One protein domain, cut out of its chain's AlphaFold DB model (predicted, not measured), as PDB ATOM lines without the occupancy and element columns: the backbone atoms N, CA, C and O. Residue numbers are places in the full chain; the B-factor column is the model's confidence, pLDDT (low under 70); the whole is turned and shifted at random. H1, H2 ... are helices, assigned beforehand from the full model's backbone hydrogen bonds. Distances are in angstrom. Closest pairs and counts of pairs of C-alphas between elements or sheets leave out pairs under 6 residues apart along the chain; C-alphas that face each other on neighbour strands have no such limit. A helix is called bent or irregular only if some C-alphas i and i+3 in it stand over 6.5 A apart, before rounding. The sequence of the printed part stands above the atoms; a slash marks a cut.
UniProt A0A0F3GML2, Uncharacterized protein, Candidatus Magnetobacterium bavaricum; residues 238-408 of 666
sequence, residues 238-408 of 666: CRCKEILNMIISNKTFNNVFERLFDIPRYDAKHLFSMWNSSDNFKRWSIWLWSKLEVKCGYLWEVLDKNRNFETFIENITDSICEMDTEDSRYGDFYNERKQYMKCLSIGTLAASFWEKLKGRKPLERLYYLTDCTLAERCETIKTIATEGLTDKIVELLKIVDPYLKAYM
ATOM      1  N   CYS A 238      52.331 -13.618  48.238       72.75
ATOM      2  CA  CYS A 238      51.063 -13.030  48.672       72.75
ATOM      3  C   CYS A 238      50.121 -14.008  49.402       72.75
ATOM      4  O   CYS A 238      49.606 -13.653  50.458       72.75
ATOM      5  N   ARG A 239      49.938 -15.245  48.916       81.31
ATOM      6  CA  ARG A 239      49.023 -16.228  49.538       81.31
ATOM      7  C   ARG A 239      49.550 -16.724  50.882       81.31
ATOM      8  O   ARG A 239      48.810 -16.823  51.857       81.31
ATOM      9  N   CYS A 240      50.857 -16.974  50.951       78.88
ATOM     10  CA  CYS A 240      51.530 -17.312  52.204       78.88
ATOM     11  C   CYS A 240      51.449 -16.171  53.211       78.88
ATOM     12  O   CYS A 240      51.244 -16.419  54.394       78.88
ATOM     13  N   LYS A 241      51.566 -14.923  52.748       80.31
ATOM     14  CA  LYS A 241      51.422 -13.746  53.600       80.31
ATOM     15  C   LYS A 241      50.013 -13.630  54.183       80.31
ATOM     16  O   LYS A 241      49.880 -13.312  55.359       80.31
ATOM     17  N   GLU A 242      48.974 -13.932  53.407       82.81
ATOM     18  CA  GLU A 242      47.593 -13.968  53.907       82.81
ATOM     19  C   GLU A 242      47.405 -15.020  55.009       82.81
ATOM     20  O   GLU A 242      46.929 -14.677  56.092       82.81
ATOM     21  N   ILE A 243      47.860 -16.261  54.793       84.06
ATOM     22  CA  ILE A 243      47.834 -17.303  55.836       84.06
ATOM     23  C   ILE A 243      48.630 -16.866  57.061       84.06
ATOM     24  O   ILE A 243      48.146 -16.979  58.184       84.06
ATOM     25  N   LEU A 244      49.827 -16.315  56.864       82.25
ATOM     26  CA  LEU A 244      50.680 -15.855  57.953       82.25
ATOM     27  C   LEU A 244      49.992 -14.776  58.807       82.25
ATOM     28  O   LEU A 244      50.005 -14.870  60.033       82.25
ATOM     29  N   ASN A 245      49.305 -13.817  58.179       81.06
ATOM     30  CA  ASN A 245      48.499 -12.807  58.876       81.06
ATOM     31  C   ASN A 245      47.344 -13.424  59.680       81.06
ATOM     32  O   ASN A 245      47.040 -12.980  60.794       81.06
ATOM     33  N   MET A 246      46.705 -14.466  59.142       78.94
ATOM     34  CA  MET A 246      45.662 -15.195  59.863       78.94
ATOM     35  C   MET A 246      46.233 -15.944  61.071       78.94
ATOM     36  O   MET A 246      45.613 -15.920  62.133       78.94
ATOM     37  N   ILE A 247      47.420 -16.553  60.964       78.62
ATOM     38  CA  ILE A 247      48.057 -17.230  62.106       78.62
ATOM     39  C   ILE A 247      48.340 -16.236  63.234       78.62
ATOM     40  O   ILE A 247      48.006 -16.517  64.386       78.62
ATOM     41  N   ILE A 248      48.883 -15.058  62.902       71.88
ATOM     42  CA  ILE A 248      49.151 -13.985  63.876       71.88
ATOM     43  C   ILE A 248      47.879 -13.631  64.656       71.88
ATOM     44  O   ILE A 248      47.922 -13.447  65.871       71.88
ATOM     45  N   SER A 249      46.731 -13.601  63.978       68.56
ATOM     46  CA  SER A 249      45.439 -13.273  64.590       68.56
ATOM     47  C   SER A 249      44.835 -14.433  65.402       68.56
ATOM     48  O   SER A 249      44.100 -14.205  66.363       68.56
ATOM     49  N   ASN A 250      45.136 -15.684  65.036       62.88
ATOM     50  CA  ASN A 250      44.442 -16.883  65.526       62.88
ATOM     51  C   ASN A 250      45.267 -17.754  66.497       62.88
ATOM     52  O   ASN A 250      44.744 -18.749  67.006       62.88
ATOM     53  N   LYS A 251      46.518 -17.368  66.791       63.12
ATOM     54  CA  LYS A 251      47.492 -17.989  67.719       63.12
ATOM     55  C   LYS A 251      48.003 -19.390  67.364       63.12
ATOM     56  O   LYS A 251      49.112 -19.722  67.767       63.12
ATOM     57  N   THR A 252      47.259 -20.205  66.622       68.75
ATOM     58  CA  THR A 252      47.705 -21.543  66.197       68.75
ATOM     59  C   THR A 252      47.380 -21.794  64.734       68.75
ATOM     60  O   THR A 252      46.343 -21.361  64.237       68.75
ATOM     61  N   PHE A 253      48.254 -22.538  64.062       71.62
ATOM     62  CA  PHE A 253      48.147 -22.840  62.639       71.62
ATOM     63  C   PHE A 253      46.862 -23.607  62.273       71.62
ATOM     64  O   PHE A 253      46.153 -23.187  61.364       71.62
ATOM     65  N   ASN A 254      46.499 -24.650  63.028       68.44
ATOM     66  CA  ASN A 254      45.304 -25.462  62.742       68.44
ATOM     67  C   ASN A 254      44.006 -24.635  62.808       68.44
ATOM     68  O   ASN A 254      43.186 -24.692  61.893       68.44
ATOM     69  N   ASN A 255      43.895 -23.747  63.803       80.31
ATOM     70  CA  ASN A 255      42.760 -22.829  63.947       80.31
ATOM     71  C   ASN A 255      42.563 -21.895  62.742       80.31
ATOM     72  O   ASN A 255      41.482 -21.327  62.592       80.31
ATOM     73  N   VAL A 256      43.590 -21.662  61.912       85.69
ATOM     74  CA  VAL A 256      43.443 -20.808  60.726       85.69
ATOM     75  C   VAL A 256      42.483 -21.442  59.737       85.69
ATOM     76  O   VAL A 256      41.545 -20.775  59.308       85.69
ATOM     77  N   PHE A 257      42.686 -22.714  59.402       89.44
ATOM     78  CA  PHE A 257      41.827 -23.384  58.436       89.44
ATOM     79  C   PHE A 257      40.450 -23.705  59.016       89.44
ATOM     80  O   PHE A 257      39.450 -23.506  58.331       89.44
ATOM     81  N   GLU A 258      40.383 -24.089  60.292       90.56
ATOM     82  CA  GLU A 258      39.113 -24.292  60.999       90.56
ATOM     83  C   GLU A 258      38.229 -23.039  60.942       90.56
ATOM     84  O   GLU A 258      37.053 -23.124  60.600       90.56
ATOM     85  N   ARG A 259      38.803 -21.848  61.177       88.81
ATOM     86  CA  ARG A 259      38.077 -20.570  61.059       88.81
ATOM     87  C   ARG A 259      37.790 -20.176  59.614       88.81
ATOM     88  O   ARG A 259      36.750 -19.583  59.352       88.81
ATOM     89  N   LEU A 260      38.707 -20.456  58.686       90.25
ATOM     90  CA  LEU A 260      38.541 -20.102  57.272       90.25
ATOM     91  C   LEU A 260      37.353 -20.833  56.635       90.25
ATOM     92  O   LEU A 260      36.676 -20.266  55.772       90.25
ATOM     93  N   PHE A 261      37.121 -22.076  57.055       92.44
ATOM     94  CA  PHE A 261      36.079 -22.948  56.515       92.44
ATOM     95  C   PHE A 261      34.911 -23.191  57.474       92.44
ATOM     96  O   PHE A 261      33.969 -23.866  57.082       92.44
ATOM     97  N   ASP A 262      34.952 -22.624  58.683       92.06
ATOM     98  CA  ASP A 262      33.940 -22.800  59.733       92.06
ATOM     99  C   ASP A 262      33.680 -24.281  60.073       92.06
ATOM    100  O   ASP A 262      32.544 -24.738  60.187       92.06
ATOM    101  N   ILE A 263      34.765 -25.055  60.218       92.75
ATOM    102  CA  ILE A 263      34.711 -26.474  60.598       92.75
ATOM    103  C   ILE A 263      35.677 -26.793  61.742       92.75
ATOM    104  O   ILE A 263      36.778 -26.252  61.778       92.75
ATOM    105  N   PRO A 264      35.314 -27.700  62.670       90.25
ATOM    106  CA  PRO A 264      36.103 -27.952  63.881       90.25
ATOM    107  C   PRO A 264      37.361 -28.799  63.650       90.25
ATOM    108  O   PRO A 264      38.170 -28.947  64.557       90.25
ATOM    109  N   ARG A 265      37.477 -29.447  62.488       93.00
ATOM    110  CA  ARG A 265      38.622 -30.266  62.080       93.00
ATOM    111  C   ARG A 265      38.583 -30.493  60.576       93.00
ATOM    112  O   ARG A 265      37.543 -30.287  59.951       93.00
ATOM    113  N   TYR A 266      39.684 -30.989  60.025       94.12
ATOM    114  CA  TYR A 266      39.762 -31.365  58.620       94.12
ATOM    115  C   TYR A 266      38.695 -32.400  58.237       94.12
ATOM    116  O   TYR A 266      38.582 -33.461  58.857       94.12
ATOM    117  N   ASP A 267      37.942 -32.093  57.183       95.69
ATOM    118  CA  ASP A 267      36.989 -32.994  56.542       95.69
ATOM    119  C   ASP A 267      37.049 -32.773  55.027       95.69
ATOM    120  O   ASP A 267      36.545 -31.775  54.503       95.69
ATOM    121  N   ALA A 268      37.671 -33.713  54.312       96.69
ATOM    122  CA  ALA A 268      37.837 -33.629  52.864       96.69
ATOM    123  C   ALA A 268      36.496 -33.481  52.128       96.69
ATOM    124  O   ALA A 268      36.398 -32.700  51.185       96.69
ATOM    125  N   LYS A 269      35.443 -34.185  52.563       96.81
ATOM    126  CA  LYS A 269      34.139 -34.182  51.883       96.81
ATOM    127  C   LYS A 269      33.479 -32.820  52.008       96.81
ATOM    128  O   LYS A 269      32.994 -32.278  51.014       96.81
ATOM    129  N   HIS A 270      33.502 -32.258  53.217       96.44
ATOM    130  CA  HIS A 270      32.970 -30.924  53.462       96.44
ATOM    131  C   HIS A 270      33.745 -29.870  52.664       96.44
ATOM    132  O   HIS A 270      33.146 -29.114  51.902       96.44
ATOM    133  N   LEU A 271      35.077 -29.879  52.747       97.06
ATOM    134  CA  LEU A 271      35.922 -28.925  52.026       97.06
ATOM    135  C   LEU A 271      35.720 -29.009  50.507       97.06
ATOM    136  O   LEU A 271      35.596 -27.985  49.836       97.06
ATOM    137  N   PHE A 272      35.630 -30.218  49.955       97.50
ATOM    138  CA  PHE A 272      35.430 -30.421  48.521       97.50
ATOM    139  C   PHE A 272      34.044 -29.966  48.058       97.50
ATOM    140  O   PHE A 272      33.940 -29.385  46.980       97.50
ATOM    141  N   SER A 273      33.009 -30.100  48.896       96.81
ATOM    142  CA  SER A 273      31.675 -29.553  48.600       96.81
ATOM    143  C   SER A 273      31.658 -28.032  48.420       96.81
ATOM    144  O   SER A 273      30.853 -27.496  47.658       96.81
ATOM    145  N   MET A 274      32.599 -27.324  49.048       95.56
ATOM    146  CA  MET A 274      32.726 -25.869  48.948       95.56
ATOM    147  C   MET A 274      33.590 -25.416  47.763       95.56
ATOM    148  O   MET A 274      33.617 -24.217  47.455       95.56
ATOM    149  N   TRP A 275      34.296 -26.329  47.085       95.75
ATOM    150  CA  TRP A 275      35.332 -26.008  46.093       95.75
ATOM    151  C   TRP A 275      34.828 -25.099  44.965       95.75
ATOM    152  O   TRP A 275      35.428 -24.059  44.677       95.75
ATOM    153  N   ASN A 276      33.696 -25.451  44.350       93.19
ATOM    154  CA  ASN A 276      33.157 -24.707  43.208       93.19
ATOM    155  C   ASN A 276      32.695 -23.297  43.596       93.19
ATOM    156  O   ASN A 276      32.893 -22.363  42.822       93.19
ATOM    157  N   SER A 277      32.169 -23.130  44.813       94.50
ATOM    158  CA  SER A 277      31.747 -21.832  45.365       94.50
ATOM    159  C   SER A 277      32.894 -20.975  45.922       94.50
ATOM    160  O   SER A 277      32.691 -19.812  46.261       94.50
ATOM    161  N   SER A 278      34.095 -21.544  46.034       94.88
ATOM    162  CA  SER A 278      35.264 -20.897  46.627       94.88
ATOM    163  C   SER A 278      36.060 -20.081  45.607       94.88
ATOM    164  O   SER A 278      36.195 -20.474  44.448       94.88
ATOM    165  N   ASP A 279      36.643 -18.968  46.060       93.75
ATOM    166  CA  ASP A 279      37.648 -18.220  45.300       93.75
ATOM    167  C   ASP A 279      38.996 -18.971  45.231       93.75
ATOM    168  O   ASP A 279      39.196 -20.017  45.854       93.75
ATOM    169  N   ASN A 280      39.950 -18.434  44.465       91.12
ATOM    170  CA  ASN A 280      41.263 -19.062  44.288       91.12
ATOM    171  C   ASN A 280      42.056 -19.200  45.597       91.12
ATOM    172  O   ASN A 280      42.800 -20.170  45.745       91.12
ATOM    173  N   PHE A 281      41.916 -18.265  46.541       89.00
ATOM    174  CA  PHE A 281      42.616 -18.343  47.823       89.00
ATOM    175  C   PHE A 281      42.054 -19.480  48.679       89.00
ATOM    176  O   PHE A 281      42.816 -20.293  49.209       89.00
ATOM    177  N   LYS A 282      40.726 -19.597  48.758       92.56
ATOM    178  CA  LYS A 282      40.048 -20.689  49.461       92.56
ATOM    179  C   LYS A 282      40.325 -22.045  48.816       92.56
ATOM    180  O   LYS A 282      40.636 -22.982  49.540       92.56
ATOM    181  N   ARG A 283      40.312 -22.160  47.483       94.56
ATOM    182  CA  ARG A 283      40.679 -23.410  46.778       94.56
ATOM    183  C   ARG A 283      42.118 -23.830  47.064       94.56
ATOM    184  O   ARG A 283      42.365 -24.983  47.408       94.56
ATOM    185  N   TRP A 284      43.056 -22.889  46.991       91.31
ATOM    186  CA  TRP A 284      44.444 -23.145  47.370       91.31
ATOM    187  C   TRP A 284      44.568 -23.544  48.850       91.31
ATOM    188  O   TRP A 284      45.309 -24.466  49.172       91.31
ATOM    189  N   SER A 285      43.790 -22.928  49.743       90.81
ATOM    190  CA  SER A 285      43.780 -23.265  51.171       90.81
ATOM    191  C   SER A 285      43.186 -24.652  51.453       90.81
ATOM    192  O   SER A 285      43.737 -25.378  52.275       90.81
ATOM    193  N   ILE A 286      42.121 -25.064  50.747       94.50
ATOM    194  CA  ILE A 286      41.567 -26.434  50.804       94.50
ATOM    195  C   ILE A 286      42.645 -27.440  50.406       94.50
ATOM    196  O   ILE A 286      42.873 -28.434  51.099       94.50
ATOM    197  N   TRP A 287      43.316 -27.174  49.287       93.50
ATOM    198  CA  TRP A 287      44.386 -28.016  48.775       93.50
ATOM    199  C   TRP A 287      45.564 -28.117  49.758       93.50
ATOM    200  O   TRP A 287      46.008 -29.222  50.075       93.50
ATOM    201  N   LEU A 288      46.023 -26.983  50.299       89.25
ATOM    202  CA  LEU A 288      47.124 -26.933  51.260       89.25
ATOM    203  C   LEU A 288      46.764 -27.655  52.560       89.25
ATOM    204  O   LEU A 288      47.561 -28.447  53.054       89.25
ATOM    205  N   TRP A 289      45.568 -27.428  53.105       91.12
ATOM    206  CA  TRP A 289      45.145 -28.124  54.319       91.12
ATOM    207  C   TRP A 289      45.060 -29.636  54.080       91.12
ATOM    208  O   TRP A 289      45.571 -30.418  54.878       91.12
ATOM    209  N   SER A 290      44.548 -30.047  52.916       93.75
ATOM    210  CA  SER A 290      44.509 -31.458  52.520       93.75
ATOM    211  C   SER A 290      45.902 -32.080  52.457       93.75
ATOM    212  O   SER A 290      46.113 -33.161  52.994       93.75
ATOM    213  N   LYS A 291      46.893 -31.386  51.889       90.38
ATOM    214  CA  LYS A 291      48.295 -31.843  51.892       90.38
ATOM    215  C   LYS A 291      48.869 -32.058  53.292       90.38
ATOM    216  O   LYS A 291      49.734 -32.915  53.486       90.38
ATOM    217  N   LEU A 292      48.461 -31.230  54.245       87.19
ATOM    218  CA  LEU A 292      49.005 -31.253  55.599       87.19
ATOM    219  C   LEU A 292      48.378 -32.358  56.444       87.19
ATOM    220  O   LEU A 292      49.106 -33.011  57.189       87.19
ATOM    221  N   GLU A 293      47.088 -32.622  56.262       91.31
ATOM    222  CA  GLU A 293      46.320 -33.565  57.086       91.31
ATOM    223  C   GLU A 293      46.282 -34.981  56.506       91.31
ATOM    224  O   GLU A 293      46.324 -35.961  57.247       91.31
ATOM    225  N   VAL A 294      46.238 -35.121  55.181       93.31
ATOM    226  CA  VAL A 294      46.064 -36.424  54.530       93.31
ATOM    227  C   VAL A 294      47.390 -37.188  54.497       93.31
ATOM    228  O   VAL A 294      48.400 -36.682  54.002       93.31
ATOM    229  N   LYS A 295      47.390 -38.422  55.021       92.31
ATOM    230  CA  LYS A 295      48.586 -39.290  55.146       92.31
ATOM    231  C   LYS A 295      48.440 -40.685  54.533       92.31
ATOM    232  O   LYS A 295      49.408 -41.434  54.518       92.31
ATOM    233  N   CYS A 296      47.250 -41.046  54.068       93.69
ATOM    234  CA  CYS A 296      46.952 -42.337  53.450       93.69
ATOM    235  C   CYS A 296      45.699 -42.230  52.563       93.69
ATOM    236  O   CYS A 296      45.054 -41.179  52.527       93.69
ATOM    237  N   GLY A 297      45.341 -43.322  51.888       95.62
ATOM    238  CA  GLY A 297      44.155 -43.382  51.031       95.62
ATOM    239  C   GLY A 297      44.403 -42.840  49.623       95.62
ATOM    240  O   GLY A 297      45.513 -42.426  49.282       95.62
ATOM    241  N   TYR A 298      43.348 -42.806  48.812       97.44
ATOM    242  CA  TYR A 298      43.411 -42.314  47.433       97.44
ATOM    243  C   TYR A 298      43.837 -40.852  47.384       97.44
ATOM    244  O   TYR A 298      44.659 -40.449  46.561       97.44
ATOM    245  N   LEU A 299      43.292 -40.048  48.298       97.06
ATOM    246  CA  LEU A 299      43.598 -38.627  48.342       97.06
ATOM    247  C   LEU A 299      45.081 -38.374  48.643       97.06
ATOM    248  O   LEU A 299      45.638 -37.412  48.124       97.06
ATOM    249  N   TRP A 300      45.740 -39.241  49.420       95.75
ATOM    250  CA  TRP A 300      47.183 -39.146  49.634       95.75
ATOM    251  C   TRP A 300      47.963 -39.392  48.342       95.75
ATOM    252  O   TRP A 300      48.816 -38.578  48.015       95.75
ATOM    253  N   GLU A 301      47.625 -40.431  47.574       95.06
ATOM    254  CA  GLU A 301      48.273 -40.743  46.286       95.06
ATOM    255  C   GLU A 301      48.136 -39.585  45.281       95.06
ATOM    256  O   GLU A 301      49.097 -39.188  44.616       95.06
ATOM    257  N   VAL A 302      46.938 -38.989  45.215       95.38
ATOM    258  CA  VAL A 302      46.653 -37.800  44.396       95.38
ATOM    259  C   VAL A 302      47.518 -36.624  44.841       95.38
ATOM    260  O   VAL A 302      48.158 -35.943  44.033       95.38
ATOM    261  N   LEU A 303      47.509 -36.346  46.144       93.25
ATOM    262  CA  LEU A 303      48.189 -35.197  46.704       93.25
ATOM    263  C   LEU A 303      49.701 -35.367  46.624       93.25
ATOM    264  O   LEU A 303      50.364 -34.405  46.269       93.25
ATOM    265  N   ASP A 304      50.276 -36.535  46.882       89.44
ATOM    266  CA  ASP A 304      51.727 -36.737  46.901       89.44
ATOM    267  C   ASP A 304      52.395 -36.331  45.578       89.44
ATOM    268  O   ASP A 304      53.449 -35.687  45.584       89.44
ATOM    269  N   LYS A 305      51.724 -36.565  44.445       84.94
ATOM    270  CA  LYS A 305      52.186 -36.159  43.108       84.94
ATOM    271  C   LYS A 305      51.736 -34.758  42.700       84.94
ATOM    272  O   LYS A 305      52.433 -34.092  41.936       84.94
ATOM    273  N   ASN A 306      50.606 -34.274  43.210       88.75
ATOM    274  CA  ASN A 306      50.100 -32.959  42.847       88.75
ATOM    275  C   ASN A 306      51.007 -31.836  43.400       88.75
ATOM    276  O   ASN A 306      51.407 -31.830  44.566       88.75
ATOM    277  N   ARG A 307      51.364 -30.878  42.548       84.25
ATOM    278  CA  ARG A 307      52.250 -29.744  42.883       84.25
ATOM    279  C   ARG A 307      51.534 -28.400  42.774       84.25
ATOM    280  O   ARG A 307      52.180 -27.371  42.924       84.25
ATOM    281  N   ASN A 308      50.254 -28.417  42.408       83.81
ATOM    282  CA  ASN A 308      49.515 -27.208  42.111       83.81
ATOM    283  C   ASN A 308      48.003 -27.407  42.255       83.81
ATOM    284  O   ASN A 308      47.435 -28.340  41.676       83.81
ATOM    285  N   PHE A 309      47.339 -26.502  42.972       89.62
ATOM    286  CA  PHE A 309      45.905 -26.621  43.240       89.62
ATOM    287  C   PHE A 309      45.038 -26.460  41.976       89.62
ATOM    288  O   PHE A 309      43.955 -27.040  41.916       89.62
ATOM    289  N   GLU A 310      45.492 -25.737  40.942       90.38
ATOM    290  CA  GLU A 310      44.738 -25.607  39.684       90.38
ATOM    291  C   GLU A 310      44.587 -26.946  38.948       90.38
ATOM    292  O   GLU A 310      43.589 -27.149  38.263       90.38
ATOM    293  N   THR A 311      45.529 -27.879  39.118       91.88
ATOM    294  CA  THR A 311      45.443 -29.230  38.534       91.88
ATOM    295  C   THR A 311      44.865 -30.249  39.514       91.88
ATOM    296  O   THR A 311      44.852 -31.445  39.234       91.88
ATOM    297  N   PHE A 312      44.394 -29.820  40.687       93.25
ATOM    298  CA  PHE A 312      43.941 -30.734  41.732       93.25
ATOM    299  C   PHE A 312      42.751 -31.593  41.296       93.25
ATOM    300  O   PHE A 312      42.772 -32.802  41.503       93.25
ATOM    301  N   ILE A 313      41.758 -30.986  40.639       94.12
ATOM    302  CA  ILE A 313      40.566 -31.690  40.142       94.12
ATOM    303  C   ILE A 313      40.947 -32.759  39.118       94.12
ATOM    304  O   ILE A 313      40.518 -33.899  39.247       94.12
ATOM    305  N   GLU A 314      41.807 -32.410  38.160       94.50
ATOM    306  CA  GLU A 314      42.336 -33.350  37.165       94.50
ATOM    307  C   GLU A 314      43.088 -34.511  37.832       94.50
ATOM    308  O   GLU A 314      42.879 -35.673  37.504       94.50
ATOM    309  N   ASN A 315      43.918 -34.237  38.842       94.56
ATOM    310  CA  ASN A 315      44.622 -35.311  39.544       94.56
ATOM    311  C   ASN A 315      43.665 -36.201  40.357       94.56
ATOM    312  O   ASN A 315      43.867 -37.416  40.388       94.56
ATOM    313  N   ILE A 316      42.610 -35.643  40.969       95.50
ATOM    314  CA  ILE A 316      41.557 -36.437  41.627       95.50
ATOM    315  C   ILE A 316      40.863 -37.357  40.623       95.50
ATOM    316  O   ILE A 316      40.559 -38.498  40.970       95.50
ATOM    317  N   THR A 317      40.605 -36.908  39.397       95.00
ATOM    318  CA  THR A 317      39.921 -37.742  38.402       95.00
ATOM    319  C   THR A 317      40.836 -38.798  37.795       95.00
ATOM    320  O   THR A 317      40.367 -39.909  37.543       95.00
ATOM    321  N   ASP A 318      42.119 -38.494  37.611       94.75
ATOM    322  CA  ASP A 318      43.002 -39.260  36.726       94.75
ATOM    323  C   ASP A 318      43.949 -40.220  37.441       94.75
ATOM    324  O   ASP A 318      44.433 -41.165  36.813       94.75
ATOM    325  N   SER A 319      44.248 -39.990  38.724       95.31
ATOM    326  CA  SER A 319      45.260 -40.783  39.445       95.31
ATOM    327  C   SER A 319      44.874 -42.257  39.570       95.31
ATOM    328  O   SER A 319      45.755 -43.110  39.580       95.31
ATOM    329  N   ILE A 320      43.575 -42.579  39.575       95.81
ATOM    330  CA  ILE A 320      43.087 -43.969  39.588       95.81
ATOM    331  C   ILE A 320      43.599 -44.785  38.398       95.81
ATOM    332  O   ILE A 320      43.809 -45.984  38.523       95.81
ATOM    333  N   CYS A 321      43.853 -44.144  37.253       94.69
ATOM    334  CA  CYS A 321      44.374 -44.809  36.062       94.69
ATOM    335  C   CYS A 321      45.833 -45.264  36.231       94.69
ATOM    336  O   CYS A 321      46.328 -46.041  35.423       94.69
ATOM    337  N   GLU A 322      46.557 -44.778  37.235       92.75
ATOM    338  CA  GLU A 322      47.937 -45.200  37.517       92.75
ATOM    339  C   GLU A 322      48.000 -46.320  38.565       92.75
ATOM    340  O   GLU A 322      49.088 -46.792  38.887       92.75
ATOM    341  N   MET A 323      46.849 -46.734  39.099       93.75
ATOM    342  CA  MET A 323      46.744 -47.737  40.153       93.75
ATOM    343  C   MET A 323      46.529 -49.128  39.558       93.75
ATOM    344  O   MET A 323      45.829 -49.284  38.557       93.75
ATOM    345  N   ASP A 324      47.130 -50.134  40.191       93.62
ATOM    346  CA  ASP A 324      46.933 -51.537  39.832       93.62
ATOM    347  C   ASP A 324      45.551 -52.009  40.308       93.62
ATOM    348  O   ASP A 324      45.223 -51.888  41.489       93.62
ATOM    349  N   THR A 325      44.738 -52.540  39.390       93.19
ATOM    350  CA  THR A 325      43.384 -53.036  39.684       93.19
ATOM    351  C   THR A 325      43.385 -54.299  40.538       93.19
ATOM    352  O   THR A 325      42.362 -54.621  41.136       93.19
ATOM    353  N   GLU A 326      44.513 -55.008  40.598       93.25
ATOM    354  CA  GLU A 326      44.688 -56.202  41.429       93.25
ATOM    355  C   GLU A 326      45.228 -55.864  42.835       93.25
ATOM    356  O   GLU A 326      45.331 -56.749  43.690       93.25
ATOM    357  N   ASP A 327      45.558 -54.594  43.118       94.38
ATOM    358  CA  ASP A 327      45.930 -54.165  44.468       94.38
ATOM    359  C   ASP A 327      44.727 -54.305  45.410       94.38
ATOM    360  O   ASP A 327      43.637 -53.792  45.155       94.38
ATOM    361  N   SER A 328      44.943 -54.943  46.561       94.69
ATOM    362  CA  SER A 328      43.936 -55.102  47.619       94.69
ATOM    363  C   SER A 328      43.256 -53.795  48.062       94.69
ATOM    364  O   SER A 328      42.122 -53.829  48.532       94.69
ATOM    365  N   ARG A 329      43.928 -52.647  47.905       95.31
ATOM    366  CA  ARG A 329      43.440 -51.307  48.270       95.31
ATOM    367  C   ARG A 329      42.656 -50.630  47.147       95.31
ATOM    368  O   ARG A 329      42.050 -49.587  47.379       95.31
ATOM    369  N   TYR A 330      42.654 -51.192  45.936       96.12
ATOM    370  CA  TYR A 330      42.041 -50.571  44.761       96.12
ATOM    371  C   TYR A 330      40.559 -50.252  44.976       96.12
ATOM    372  O   TYR A 330      40.105 -49.164  44.632       96.12
ATOM    373  N   GLY A 331      39.809 -51.175  45.585       95.62
ATOM    374  CA  GLY A 331      38.391 -50.966  45.884       95.62
ATOM    375  C   GLY A 331      38.151 -49.753  46.788       95.62
ATOM    376  O   GLY A 331      37.267 -48.940  46.508       95.62
ATOM    377  N   ASP A 332      38.972 -49.581  47.826       96.44
ATOM    378  CA  ASP A 332      38.903 -48.418  48.717       96.44
ATOM    379  C   ASP A 332      39.261 -47.136  47.964       96.44
ATOM    380  O   ASP A 332      38.560 -46.127  48.070       96.44
ATOM    381  N   PHE A 333      40.298 -47.193  47.125       97.56
ATOM    382  CA  PHE A 333      40.722 -46.056  46.319       97.56
ATOM    383  C   PHE A 333      39.664 -45.605  45.314       97.56
ATOM    384  O   PHE A 333      39.389 -44.410  45.182       97.56
ATOM    385  N   TYR A 334      39.033 -46.560  44.639       97.38
ATOM    386  CA  TYR A 334      37.930 -46.312  43.726       97.38
ATOM    387  C   TYR A 334      36.755 -45.636  44.445       97.38
ATOM    388  O   TYR A 334      36.224 -44.630  43.966       97.38
ATOM    389  N   ASN A 335      36.369 -46.151  45.616       96.44
ATOM    390  CA  ASN A 335      35.257 -45.611  46.397       96.44
ATOM    391  C   ASN A 335      35.549 -44.195  46.910       96.44
ATOM    392  O   ASN A 335      34.688 -43.315  46.807       96.44
ATOM    393  N   GLU A 336      36.764 -43.953  47.406       97.25
ATOM    394  CA  GLU A 336      37.223 -42.619  47.792       97.25
ATOM    395  C   GLU A 336      37.174 -41.647  46.608       97.25
ATOM    396  O   GLU A 336      36.563 -40.583  46.718       97.25
ATOM    397  N   ARG A 337      37.738 -42.024  45.449       97.00
ATOM    398  CA  ARG A 337      37.667 -41.218  44.221       97.00
ATOM    399  C   ARG A 337      36.226 -40.863  43.880       97.00
ATOM    400  O   ARG A 337      35.911 -39.684  43.731       97.00
ATOM    401  N   LYS A 338      35.354 -41.869  43.770       97.00
ATOM    402  CA  LYS A 338      33.938 -41.695  43.422       97.00
ATOM    403  C   LYS A 338      33.251 -40.733  44.393       97.00
ATOM    404  O   LYS A 338      32.505 -39.851  43.974       97.00
ATOM    405  N   GLN A 339      33.544 -40.841  45.688       96.81
ATOM    406  CA  GLN A 339      33.025 -39.929  46.702       96.81
ATOM    407  C   GLN A 339      33.540 -38.496  46.535       96.81
ATOM    408  O   GLN A 339      32.739 -37.562  46.576       96.81
ATOM    409  N   TYR A 340      34.841 -38.301  46.320       97.38
ATOM    410  CA  TYR A 340      35.403 -36.966  46.117       97.38
ATOM    411  C   TYR A 340      34.882 -36.314  44.836       97.38
ATOM    412  O   TYR A 340      34.567 -35.129  44.861       97.38
ATOM    413  N   MET A 341      34.705 -37.075  43.753       97.19
ATOM    414  CA  MET A 341      34.087 -36.580  42.518       97.19
ATOM    415  C   MET A 341      32.658 -36.072  42.754       97.19
ATOM    416  O   MET A 341      32.306 -35.004  42.249       97.19
ATOM    417  N   LYS A 342      31.862 -36.790  43.562       95.88
ATOM    418  CA  LYS A 342      30.515 -36.356  43.969       95.88
ATOM    419  C   LYS A 342      30.560 -35.091  44.825       95.88
ATOM    420  O   LYS A 342      29.817 -34.158  44.547       95.88
ATOM    421  N   CYS A 343      31.447 -35.024  45.821       97.12
ATOM    422  CA  CYS A 343      31.612 -33.823  46.647       97.12
ATOM    423  C   CYS A 343      32.044 -32.606  45.816       97.12
ATOM    424  O   CYS A 343      31.546 -31.514  46.039       97.12
ATOM    425  N   LEU A 344      32.923 -32.790  44.832       96.25
ATOM    426  CA  LEU A 344      33.390 -31.732  43.931       96.25
ATOM    427  C   LEU A 344      32.379 -31.374  42.829       96.25
ATOM    428  O   LEU A 344      32.652 -30.470  42.038       96.25
ATOM    429  N   SER A 345      31.242 -32.073  42.746       95.19
ATOM    430  CA  SER A 345      30.231 -31.926  41.690       95.19
ATOM    431  C   SER A 345      30.839 -31.929  40.282       95.19
ATOM    432  O   SER A 345      30.538 -31.063  39.457       95.19
ATOM    433  N   ILE A 346      31.744 -32.874  40.014       93.94
ATOM    434  CA  ILE A 346      32.426 -32.971  38.718       93.94
ATOM    435  C   ILE A 346      31.423 -33.439  37.663       93.94
ATOM    436  O   ILE A 346      31.021 -34.595  37.664       93.94
ATOM    437  N   GLY A 347      31.035 -32.537  36.756       88.06
ATOM    438  CA  GLY A 347      30.132 -32.852  35.640       88.06
ATOM    439  C   GLY A 347      30.839 -33.358  34.378       88.06
ATOM    440  O   GLY A 347      30.226 -34.050  33.568       88.06
ATOM    441  N   THR A 348      32.129 -33.046  34.226       91.50
ATOM    442  CA  THR A 348      32.927 -33.394  33.042       91.50
ATOM    443  C   THR A 348      34.340 -33.776  33.465       91.50
ATOM    444  O   THR A 348      34.977 -33.040  34.218       91.50
ATOM    445  N   LEU A 349      34.838 -34.906  32.960       94.00
ATOM    446  CA  LEU A 349      36.224 -35.328  33.176       94.00
ATOM    447  C   LEU A 349      37.180 -34.650  32.195       94.00
ATOM    448  O   LEU A 349      36.804 -34.330  31.065       94.00
ATOM    449  N   ALA A 350      38.429 -34.467  32.622       89.88
ATOM    450  CA  ALA A 350      39.486 -33.923  31.780       89.88
ATOM    451  C   ALA A 350      39.778 -34.835  30.573       89.88
ATOM    452  O   ALA A 350      39.584 -36.050  30.620       89.88
ATOM    453  N   ALA A 351      40.274 -34.251  29.479       92.25
ATOM    454  CA  ALA A 351      40.647 -35.010  28.282       92.25
ATOM    455  C   ALA A 351      41.742 -36.057  28.570       92.25
ATOM    456  O   ALA A 351      41.735 -37.141  27.989       92.25
ATOM    457  N   SER A 352      42.640 -35.753  29.506       92.94
ATOM    458  CA  SER A 352      43.700 -36.634  29.999       92.94
ATOM    459  C   SER A 352      43.167 -37.964  30.542       92.94
ATOM    460  O   SER A 352      43.721 -39.012  30.200       92.94
ATOM    461  N   PHE A 353      42.051 -37.959  31.278       95.62
ATOM    462  CA  PHE A 353      41.379 -39.181  31.728       95.62
ATOM    463  C   PHE A 353      41.001 -40.094  30.554       95.62
ATOM    464  O   PHE A 353      41.318 -41.285  30.544       95.62
ATOM    465  N   TRP A 354      40.342 -39.527  29.541       95.50
ATOM    466  CA  TRP A 354      39.845 -40.278  28.388       95.50
ATOM    467  C   TRP A 354      40.975 -40.835  27.525       95.50
ATOM    468  O   TRP A 354      40.892 -41.979  27.075       95.50
ATOM    469  N   GLU A 355      42.061 -40.082  27.349       94.06
ATOM    470  CA  GLU A 355      43.254 -40.573  26.652       94.06
ATOM    471  C   GLU A 355      43.908 -41.744  27.404       94.06
ATOM    472  O   GLU A 355      44.251 -42.756  26.785       94.06
ATOM    473  N   LYS A 356      43.994 -41.678  28.743       93.00
ATOM    474  CA  LYS A 356      44.464 -42.802  29.579       93.00
ATOM    475  C   LYS A 356      43.557 -44.035  29.464       93.00
ATOM    476  O   LYS A 356      44.043 -45.163  29.557       93.00
ATOM    477  N   LEU A 357      42.252 -43.845  29.267       93.94
ATOM    478  CA  LEU A 357      41.279 -44.934  29.145       93.94
ATOM    479  C   LEU A 357      41.311 -45.604  27.760       93.94
ATOM    480  O   LEU A 357      41.181 -46.824  27.648       93.94
ATOM    481  N   LYS A 358      41.523 -44.819  26.698       90.62
ATOM    482  CA  LYS A 358      41.518 -45.274  25.297       90.62
ATOM    483  C   LYS A 358      42.550 -46.368  25.010       90.62
ATOM    484  O   LYS A 358      42.285 -47.246  24.192       90.62
ATOM    485  N   GLY A 359      43.693 -46.341  25.698       86.31
ATOM    486  CA  GLY A 359      44.751 -47.352  25.580       86.31
ATOM    487  C   GLY A 359      44.409 -48.728  26.168       86.31
ATOM    488  O   GLY A 359      45.193 -49.661  26.006       86.31
ATOM    489  N   ARG A 360      43.259 -48.873  26.839       92.25
ATOM    490  CA  ARG A 360      42.868 -50.085  27.575       92.25
ATOM    491  C   ARG A 360      41.841 -50.923  26.827       92.25
ATOM    492  O   ARG A 360      41.036 -50.400  26.042       92.25
ATOM    493  N   LYS A 361      41.831 -52.226  27.126       92.38
ATOM    494  CA  LYS A 361      40.807 -53.163  26.631       92.38
ATOM    495  C   LYS A 361      39.434 -52.802  27.215       92.38
ATOM    496  O   LYS A 361      39.402 -52.366  28.363       92.38
ATOM    497  N   PRO A 362      38.311 -53.007  26.501       90.12
ATOM    498  CA  PRO A 362      37.002 -52.526  26.951       90.12
ATOM    499  C   PRO A 362      36.632 -52.977  28.371       90.12
ATOM    500  O   PRO A 362      36.348 -52.135  29.214       90.12
ATOM    501  N   LEU A 363      36.754 -54.271  28.689       91.00
ATOM    502  CA  LEU A 363      36.469 -54.786  30.036       91.00
ATOM    503  C   LEU A 363      37.327 -54.140  31.141       91.00
ATOM    504  O   LEU A 363      36.853 -53.924  32.252       91.00
ATOM    505  N   GLU A 364      38.585 -53.813  30.842       93.00
ATOM    506  CA  GLU A 364      39.500 -53.157  31.783       93.00
ATOM    507  C   GLU A 364      39.067 -51.713  32.077       93.00
ATOM    508  O   GLU A 364      39.269 -51.214  33.181       93.00
ATOM    509  N   ARG A 365      38.419 -51.037  31.118       94.50
ATOM    510  CA  ARG A 365      37.947 -49.653  31.288       94.50
ATOM    511  C   ARG A 365      36.947 -49.523  32.428       94.50
ATOM    512  O   ARG A 365      36.986 -48.520  33.134       94.50
ATOM    513  N   LEU A 366      36.095 -50.533  32.631       95.69
ATOM    514  CA  LEU A 366      35.044 -50.511  33.653       95.69
ATOM    515  C   LEU A 366      35.584 -50.280  35.063       95.69
ATOM    516  O   LEU A 366      34.907 -49.646  35.861       95.69
ATOM    517  N   TYR A 367      36.806 -50.726  35.355       95.75
ATOM    518  CA  TYR A 367      37.422 -50.517  36.663       95.75
ATOM    519  C   TYR A 367      37.619 -49.027  36.985       95.75
ATOM    520  O   TYR A 367      37.556 -48.638  38.144       95.75
ATOM    521  N   TYR A 368      37.784 -48.168  35.976       96.44
ATOM    522  CA  TYR A 368      38.079 -46.741  36.157       96.44
ATOM    523  C   TYR A 368      36.848 -45.831  36.007       96.44
ATOM    524  O   TYR A 368      36.886 -44.665  36.413       96.44
ATOM    525  N   LEU A 369      35.767 -46.341  35.411       97.06
ATOM    526  CA  LEU A 369      34.530 -45.598  35.165       97.06
ATOM    527  C   LEU A 369      33.658 -45.533  36.419       97.06
ATOM    528  O   LEU A 369      33.664 -46.454  37.232       97.06
ATOM    529  N   THR A 370      32.884 -44.460  36.565       96.56
ATOM    530  CA  THR A 370      31.907 -44.264  37.648       96.56
ATOM    531  C   THR A 370      30.545 -43.806  37.116       96.56
ATOM    532  O   THR A 370      30.382 -43.518  35.934       96.56
ATOM    533  N   ASP A 371      29.567 -43.682  38.015       95.38
ATOM    534  CA  ASP A 371      28.255 -43.081  37.747       95.38
ATOM    535  C   ASP A 371      28.224 -41.549  37.899       95.38
ATOM    536  O   ASP A 371      27.154 -40.949  37.813       95.38
ATOM    537  N   CYS A 372      29.373 -40.903  38.132       95.38
ATOM    538  CA  CYS A 372      29.429 -39.474  38.448       95.38
ATOM    539  C   CYS A 372      29.144 -38.574  37.238       95.38
ATOM    540  O   CYS A 372      28.603 -37.484  37.413       95.38
ATOM    541  N   THR A 373      29.499 -39.006  36.022       95.25
ATOM    542  CA  THR A 373      29.291 -38.224  34.795       95.25
ATOM    543  C   THR A 373      28.542 -39.018  33.731       95.25
ATOM    544  O   THR A 373      28.705 -40.231  33.601       95.25
ATOM    545  N   LEU A 374      27.746 -38.328  32.905       94.75
ATOM    546  CA  LEU A 374      27.034 -38.959  31.786       94.75
ATOM    547  C   LEU A 374      28.001 -39.647  30.810       94.75
ATOM    548  O   LEU A 374      27.722 -40.740  30.331       94.75
ATOM    549  N   ALA A 375      29.158 -39.034  30.545       95.69
ATOM    550  CA  ALA A 375      30.153 -39.583  29.630       95.69
ATOM    551  C   ALA A 375      30.705 -40.942  30.106       95.69
ATOM    552  O   ALA A 375      30.835 -41.859  29.295       95.69
ATOM    553  N   GLU A 376      30.973 -41.106  31.408       97.31
ATOM    554  CA  GLU A 376      31.415 -42.391  31.975       97.31
ATOM    555  C   GLU A 376      30.336 -43.469  31.873       97.31
ATOM    556  O   GLU A 376      30.610 -44.601  31.461       97.31
ATOM    557  N   ARG A 377      29.088 -43.109  32.178       96.94
ATOM    558  CA  ARG A 377      27.938 -44.013  32.060       96.94
ATOM    559  C   ARG A 377      27.714 -44.449  30.606       96.94
ATOM    560  O   ARG A 377      27.493 -45.627  30.323       96.94
ATOM    561  N   CYS A 378      27.873 -43.532  29.653       96.00
ATOM    562  CA  CYS A 378      27.823 -43.841  28.225       96.00
ATOM    563  C   CYS A 378      28.950 -44.783  27.780       96.00
ATOM    564  O   CYS A 378      28.698 -45.700  26.997       96.00
ATOM    565  N   GLU A 379      30.179 -44.598  28.271       96.50
ATOM    566  CA  GLU A 379      31.289 -45.523  27.989       96.50
ATOM    567  C   GLU A 379      31.054 -46.909  28.613       96.50
ATOM    568  O   GLU A 379      31.402 -47.928  28.011       96.50
ATOM    569  N   THR A 380      30.376 -46.970  29.762       97.12
ATOM    570  CA  THR A 380      29.947 -48.231  30.386       97.12
ATOM    571  C   THR A 380      28.997 -49.003  29.468       97.12
ATOM    572  O   THR A 380      29.247 -50.172  29.177       97.12
ATOM    573  N   ILE A 381      27.962 -48.353  28.916       96.75
ATOM    574  CA  ILE A 381      27.053 -48.997  27.950       96.75
ATOM    575  C   ILE A 381      27.789 -49.429  26.678       96.75
ATOM    576  O   ILE A 381      27.596 -50.552  26.217       96.75
ATOM    577  N   LYS A 382      28.675 -48.591  26.124       94.75
ATOM    578  CA  LYS A 382      29.477 -48.962  24.941       94.75
ATOM    579  C   LYS A 382      30.350 -50.192  25.196       94.75
ATOM    580  O   LYS A 382      30.506 -51.029  24.307       94.75
ATOM    581  N   THR A 383      30.879 -50.319  26.411       94.38
ATOM    582  CA  THR A 383      31.645 -51.495  26.830       94.38
ATOM    583  C   THR A 383      30.760 -52.740  26.881       94.38
ATOM    584  O   THR A 383      31.124 -53.751  26.288       94.38
ATOM    585  N   ILE A 384      29.568 -52.658  27.488       93.75
ATOM    586  CA  ILE A 384      28.590 -53.765  27.513       93.75
ATOM    587  C   ILE A 384      28.174 -54.166  26.094       93.75
ATOM    588  O   ILE A 384      28.112 -55.349  25.781       93.75
ATOM    589  N   ALA A 385      27.916 -53.192  25.219       91.81
ATOM    590  CA  ALA A 385      27.526 -53.447  23.835       91.81
ATOM    591  C   ALA A 385      28.624 -54.169  23.031       91.81
ATOM    592  O   ALA A 385      28.314 -54.892  22.089       91.81
ATOM    593  N   THR A 386      29.893 -53.977  23.405       90.56
ATOM    594  CA  THR A 386      31.047 -54.605  22.742       90.56
ATOM    595  C   THR A 386      31.358 -55.988  23.313       90.56
ATOM    596  O   THR A 386      31.588 -56.926  22.556       90.56
ATOM    597  N   GLU A 387      31.373 -56.124  24.639       91.94
ATOM    598  CA  GLU A 387      31.820 -57.341  25.338       91.94
ATOM    599  C   GLU A 387      30.670 -58.316  25.660       91.94
ATOM    600  O   GLU A 387      30.909 -59.482  25.970       91.94
ATOM    601  N   GLY A 388      29.418 -57.854  25.592       90.19
ATOM    602  CA  GLY A 388      28.246 -58.575  26.089       90.19
ATOM    603  C   GLY A 388      28.102 -58.493  27.613       90.19
ATOM    604  O   GLY A 388      29.021 -58.103  28.327       90.19
ATOM    605  N   LEU A 389      26.934 -58.857  28.144       88.56
ATOM    606  CA  LEU A 389      26.674 -58.830  29.587       88.56
ATOM    607  C   LEU A 389      27.189 -60.113  30.264       88.56
ATOM    608  O   LEU A 389      26.435 -61.049  30.499       88.56
ATOM    609  N   THR A 390      28.489 -60.169  30.546       91.50
ATOM    610  CA  THR A 390      29.101 -61.295  31.275       91.50
ATOM    611  C   THR A 390      28.907 -61.169  32.788       91.50
ATOM    612  O   THR A 390      28.784 -60.055  33.299       91.50
ATOM    613  N   ASP A 391      28.988 -62.281  33.530       91.25
ATOM    614  CA  ASP A 391      28.916 -62.285  35.005       91.25
ATOM    615  C   ASP A 391      29.905 -61.295  35.636       91.25
ATOM    616  O   ASP A 391      29.578 -60.566  36.570       91.25
ATOM    617  N   LYS A 392      31.115 -61.200  35.070       92.81
ATOM    618  CA  LYS A 392      32.135 -60.253  35.530       92.81
ATOM    619  C   LYS A 392      31.689 -58.797  35.368       92.81
ATOM    620  O   LYS A 392      31.939 -57.981  36.251       92.81
ATOM    621  N   ILE A 393      31.036 -58.460  34.256       94.00
ATOM    622  CA  ILE A 393      30.490 -57.116  34.044       94.00
ATOM    623  C   ILE A 393      29.329 -56.856  35.001       94.00
ATOM    624  O   ILE A 393      29.274 -55.780  35.587       94.00
ATOM    625  N   VAL A 394      28.447 -57.836  35.217       92.62
ATOM    626  CA  VAL A 394      27.340 -57.719  36.181       92.62
ATOM    627  C   VAL A 394      27.860 -57.410  37.588       92.62
ATOM    628  O   VAL A 394      27.336 -56.510  38.248       92.62
ATOM    629  N   GLU A 395      28.920 -58.086  38.033       93.75
ATOM    630  CA  GLU A 395      29.556 -57.801  39.324       93.75
ATOM    631  C   GLU A 395      30.153 -56.388  39.383       93.75
ATOM    632  O   GLU A 395      29.925 -55.670  40.357       93.75
ATOM    633  N   LEU A 396      30.850 -55.944  38.331       94.50
ATOM    634  CA  LEU A 396      31.407 -54.587  38.265       94.50
ATOM    635  C   LEU A 396      30.316 -53.506  38.278       94.50
ATOM    636  O   LEU A 396      30.474 -52.477  38.937       94.50
ATOM    637  N   LEU A 397      29.182 -53.740  37.612       95.88
ATOM    638  CA  LEU A 397      28.076 -52.782  37.552       95.88
ATOM    639  C   LEU A 397      27.461 -52.480  38.922       95.88
ATOM    640  O   LEU A 397      26.967 -51.371  39.115       95.88
ATOM    641  N   LYS A 398      27.550 -53.397  39.898       94.00
ATOM    642  CA  LYS A 398      27.116 -53.134  41.286       94.00
ATOM    643  C   LYS A 398      27.807 -51.914  41.895       94.00
ATOM    644  O   LYS A 398      27.254 -51.287  42.792       94.00
ATOM    645  N   ILE A 399      29.013 -51.606  41.423       92.31
ATOM    646  CA  ILE A 399      29.858 -50.526  41.927       92.31
ATOM    647  C   ILE A 399      29.915 -49.371  40.917       92.31
ATOM    648  O   ILE A 399      29.774 -48.209  41.308       92.31
ATOM    649  N   VAL A 400      30.084 -49.678  39.626       95.56
ATOM    650  CA  VAL A 400      30.285 -48.686  38.555       95.56
ATOM    651  C   VAL A 400      29.027 -47.867  38.292       95.56
ATOM    652  O   VAL A 400      29.076 -46.643  38.402       95.56
ATOM    653  N   ASP A 401      27.900 -48.529  38.014       96.19
ATOM    654  CA  ASP A 401      26.610 -47.890  37.728       96.19
ATOM    655  C   ASP A 401      25.458 -48.729  38.319       96.19
ATOM    656  O   ASP A 401      24.853 -49.554  37.623       96.19
ATOM    657  N   PRO A 402      25.147 -48.535  39.617       95.06
ATOM    658  CA  PRO A 402      24.137 -49.324  40.324       95.06
ATOM    659  C   PRO A 402      22.732 -49.221  39.718       95.06
ATOM    660  O   PRO A 402      21.961 -50.176  39.789       95.06
ATOM    661  N   TYR A 403      22.391 -48.094  39.090       95.94
ATOM    662  CA  TYR A 403      21.101 -47.925  38.415       95.94
ATOM    663  C   TYR A 403      21.050 -48.683  37.092       95.94
ATOM    664  O   TYR A 403      20.046 -49.332  36.808       95.94
ATOM    665  N   LEU A 404      22.133 -48.679  36.309       97.44
ATOM    666  CA  LEU A 404      22.218 -49.539  35.130       97.44
ATOM    667  C   LEU A 404      22.152 -51.019  35.522       97.44
ATOM    668  O   LEU A 404      21.421 -51.778  34.888       97.44
ATOM    669  N   LYS A 405      22.831 -51.420  36.607       97.12
ATOM    670  CA  LYS A 405      22.693 -52.762  37.197       97.12
ATOM    671  C   LYS A 405      21.230 -53.065  37.518       97.12
ATOM    672  O   LYS A 405      20.708 -54.082  37.074       97.12
ATOM    673  N   ALA A 406      20.563 -52.190  38.272       97.38
ATOM    674  CA  ALA A 406      19.175 -52.378  38.686       97.38
ATOM    675  C   ALA A 406      18.216 -52.476  37.496       97.38
ATOM    676  O   ALA A 406      17.322 -53.317  37.501       97.38
ATOM    677  N   TYR A 407      18.417 -51.662  36.460       98.00
ATOM    678  CA  TYR A 407      17.656 -51.767  35.220       98.00
ATOM    679  C   TYR A 407      17.874 -53.117  34.536       98.00
ATOM    680  O   TYR A 407      16.910 -53.710  34.064       98.00
ATOM    681  N   MET A 408      19.099 -53.639  34.511       95.62
ATOM    682  CA  MET A 408      19.408 -54.926  33.879       95.62
ATOM    683  C   MET A 408      18.914 -56.138  34.675       95.62
ATOM    684  O   MET A 408      18.643 -57.174  34.073       95.62
TER     685      MET A 408
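This is residues 238 to 408 of the 666 residues of an uncharacterized protein of Candidatus Magnetobacterium bavaricum (UniProt A0A0F3GML2). Twelve mostly short helices follow one another along a rod, with H1 and H2 at one end, a core of H3 to H7 with H8 packed on H6, and H9 to H12 grouped at the other end. The helices of the core partly cross and partly run side by side. The printed part has 171 residues with twelve named helices, H1 to H12 in chain order, and no named strand; its class is all helix. It is only just compact, close to loose, with a radius of gyration of the C-alphas of 18.4 A, and spans 62 by 29 by 29 A.

Find C-alpha 238 at (51.063, -13.030, 48.672); from there H1 runs to residue 250, 18.5 A. Next come H2, residues 253 to 261, and H3, residues 268 to 273. H4 covers residues 280 to 293, 20.0 A, and H5 residues 297 to 305. Look for C-alpha 309 at (45.905, -26.621, 43.240), where H6 begins; it runs to residue 322, 19.5 A, and is irregular, with C-alphas 310 and 313 7.4 A apart. H7 spans residues 330 to 343, 19.8 A. H8 is residues 351 to 358, H9 362 to 365, H10 374 to 387, 20.1 A, and H11 391 to 400. H12, residues 402 to 408, ends at C-alpha 408, (19.408, -54.926, 33.879).

Start at H1, which touches H2 about perpendicular, at 78 degrees; their closest C-alphas, Ile 247 and Phe 253, are 5.6 A apart. H2 only just touches H4, with 3 pairs of C-alphas within 8 A, the closest Phe 257 and Trp 289 at 7.1 A. H4 and H6 are the hubs, touching four helices each. H3 and H4, a helical hairpin, only just touch, the closest C-alphas being Leu 271 and Ile 286 at 6.3 A. H5 touches H7 at 79 degrees, about perpendicular, closest at Tyr 298 and Phe 333, 4.7 A. H6 touches H8 at a shallow tilt of 4 degrees, the same way, closest at Asp 318 and Phe 353, 5.3 A. Farther on, H9 touches H10, closest at Pro 362 and Thr 383, 5.5 A. H11 and H12 form a helical hairpin, closest at Leu 397 and Lys 405, 5.4 A. H7 and H11 are near each other. In H1, H3, H4, H7, H8, H10 and H12 every O i to N i+4 pair is within hydrogen-bond range; the counts are 4 of 5 in H2 and in H5, 5 of 10 in H6 and 4 of 6 in H11, and H9 is too short for such a pair.

The C-alphas of Ile 248 and Gly 388, the two farthest apart, are 62.1 A apart. The printed part has no cut and no long link. Its mean pLDDT is 91.8; look for values under 70 at residues 249 to 252 and 254.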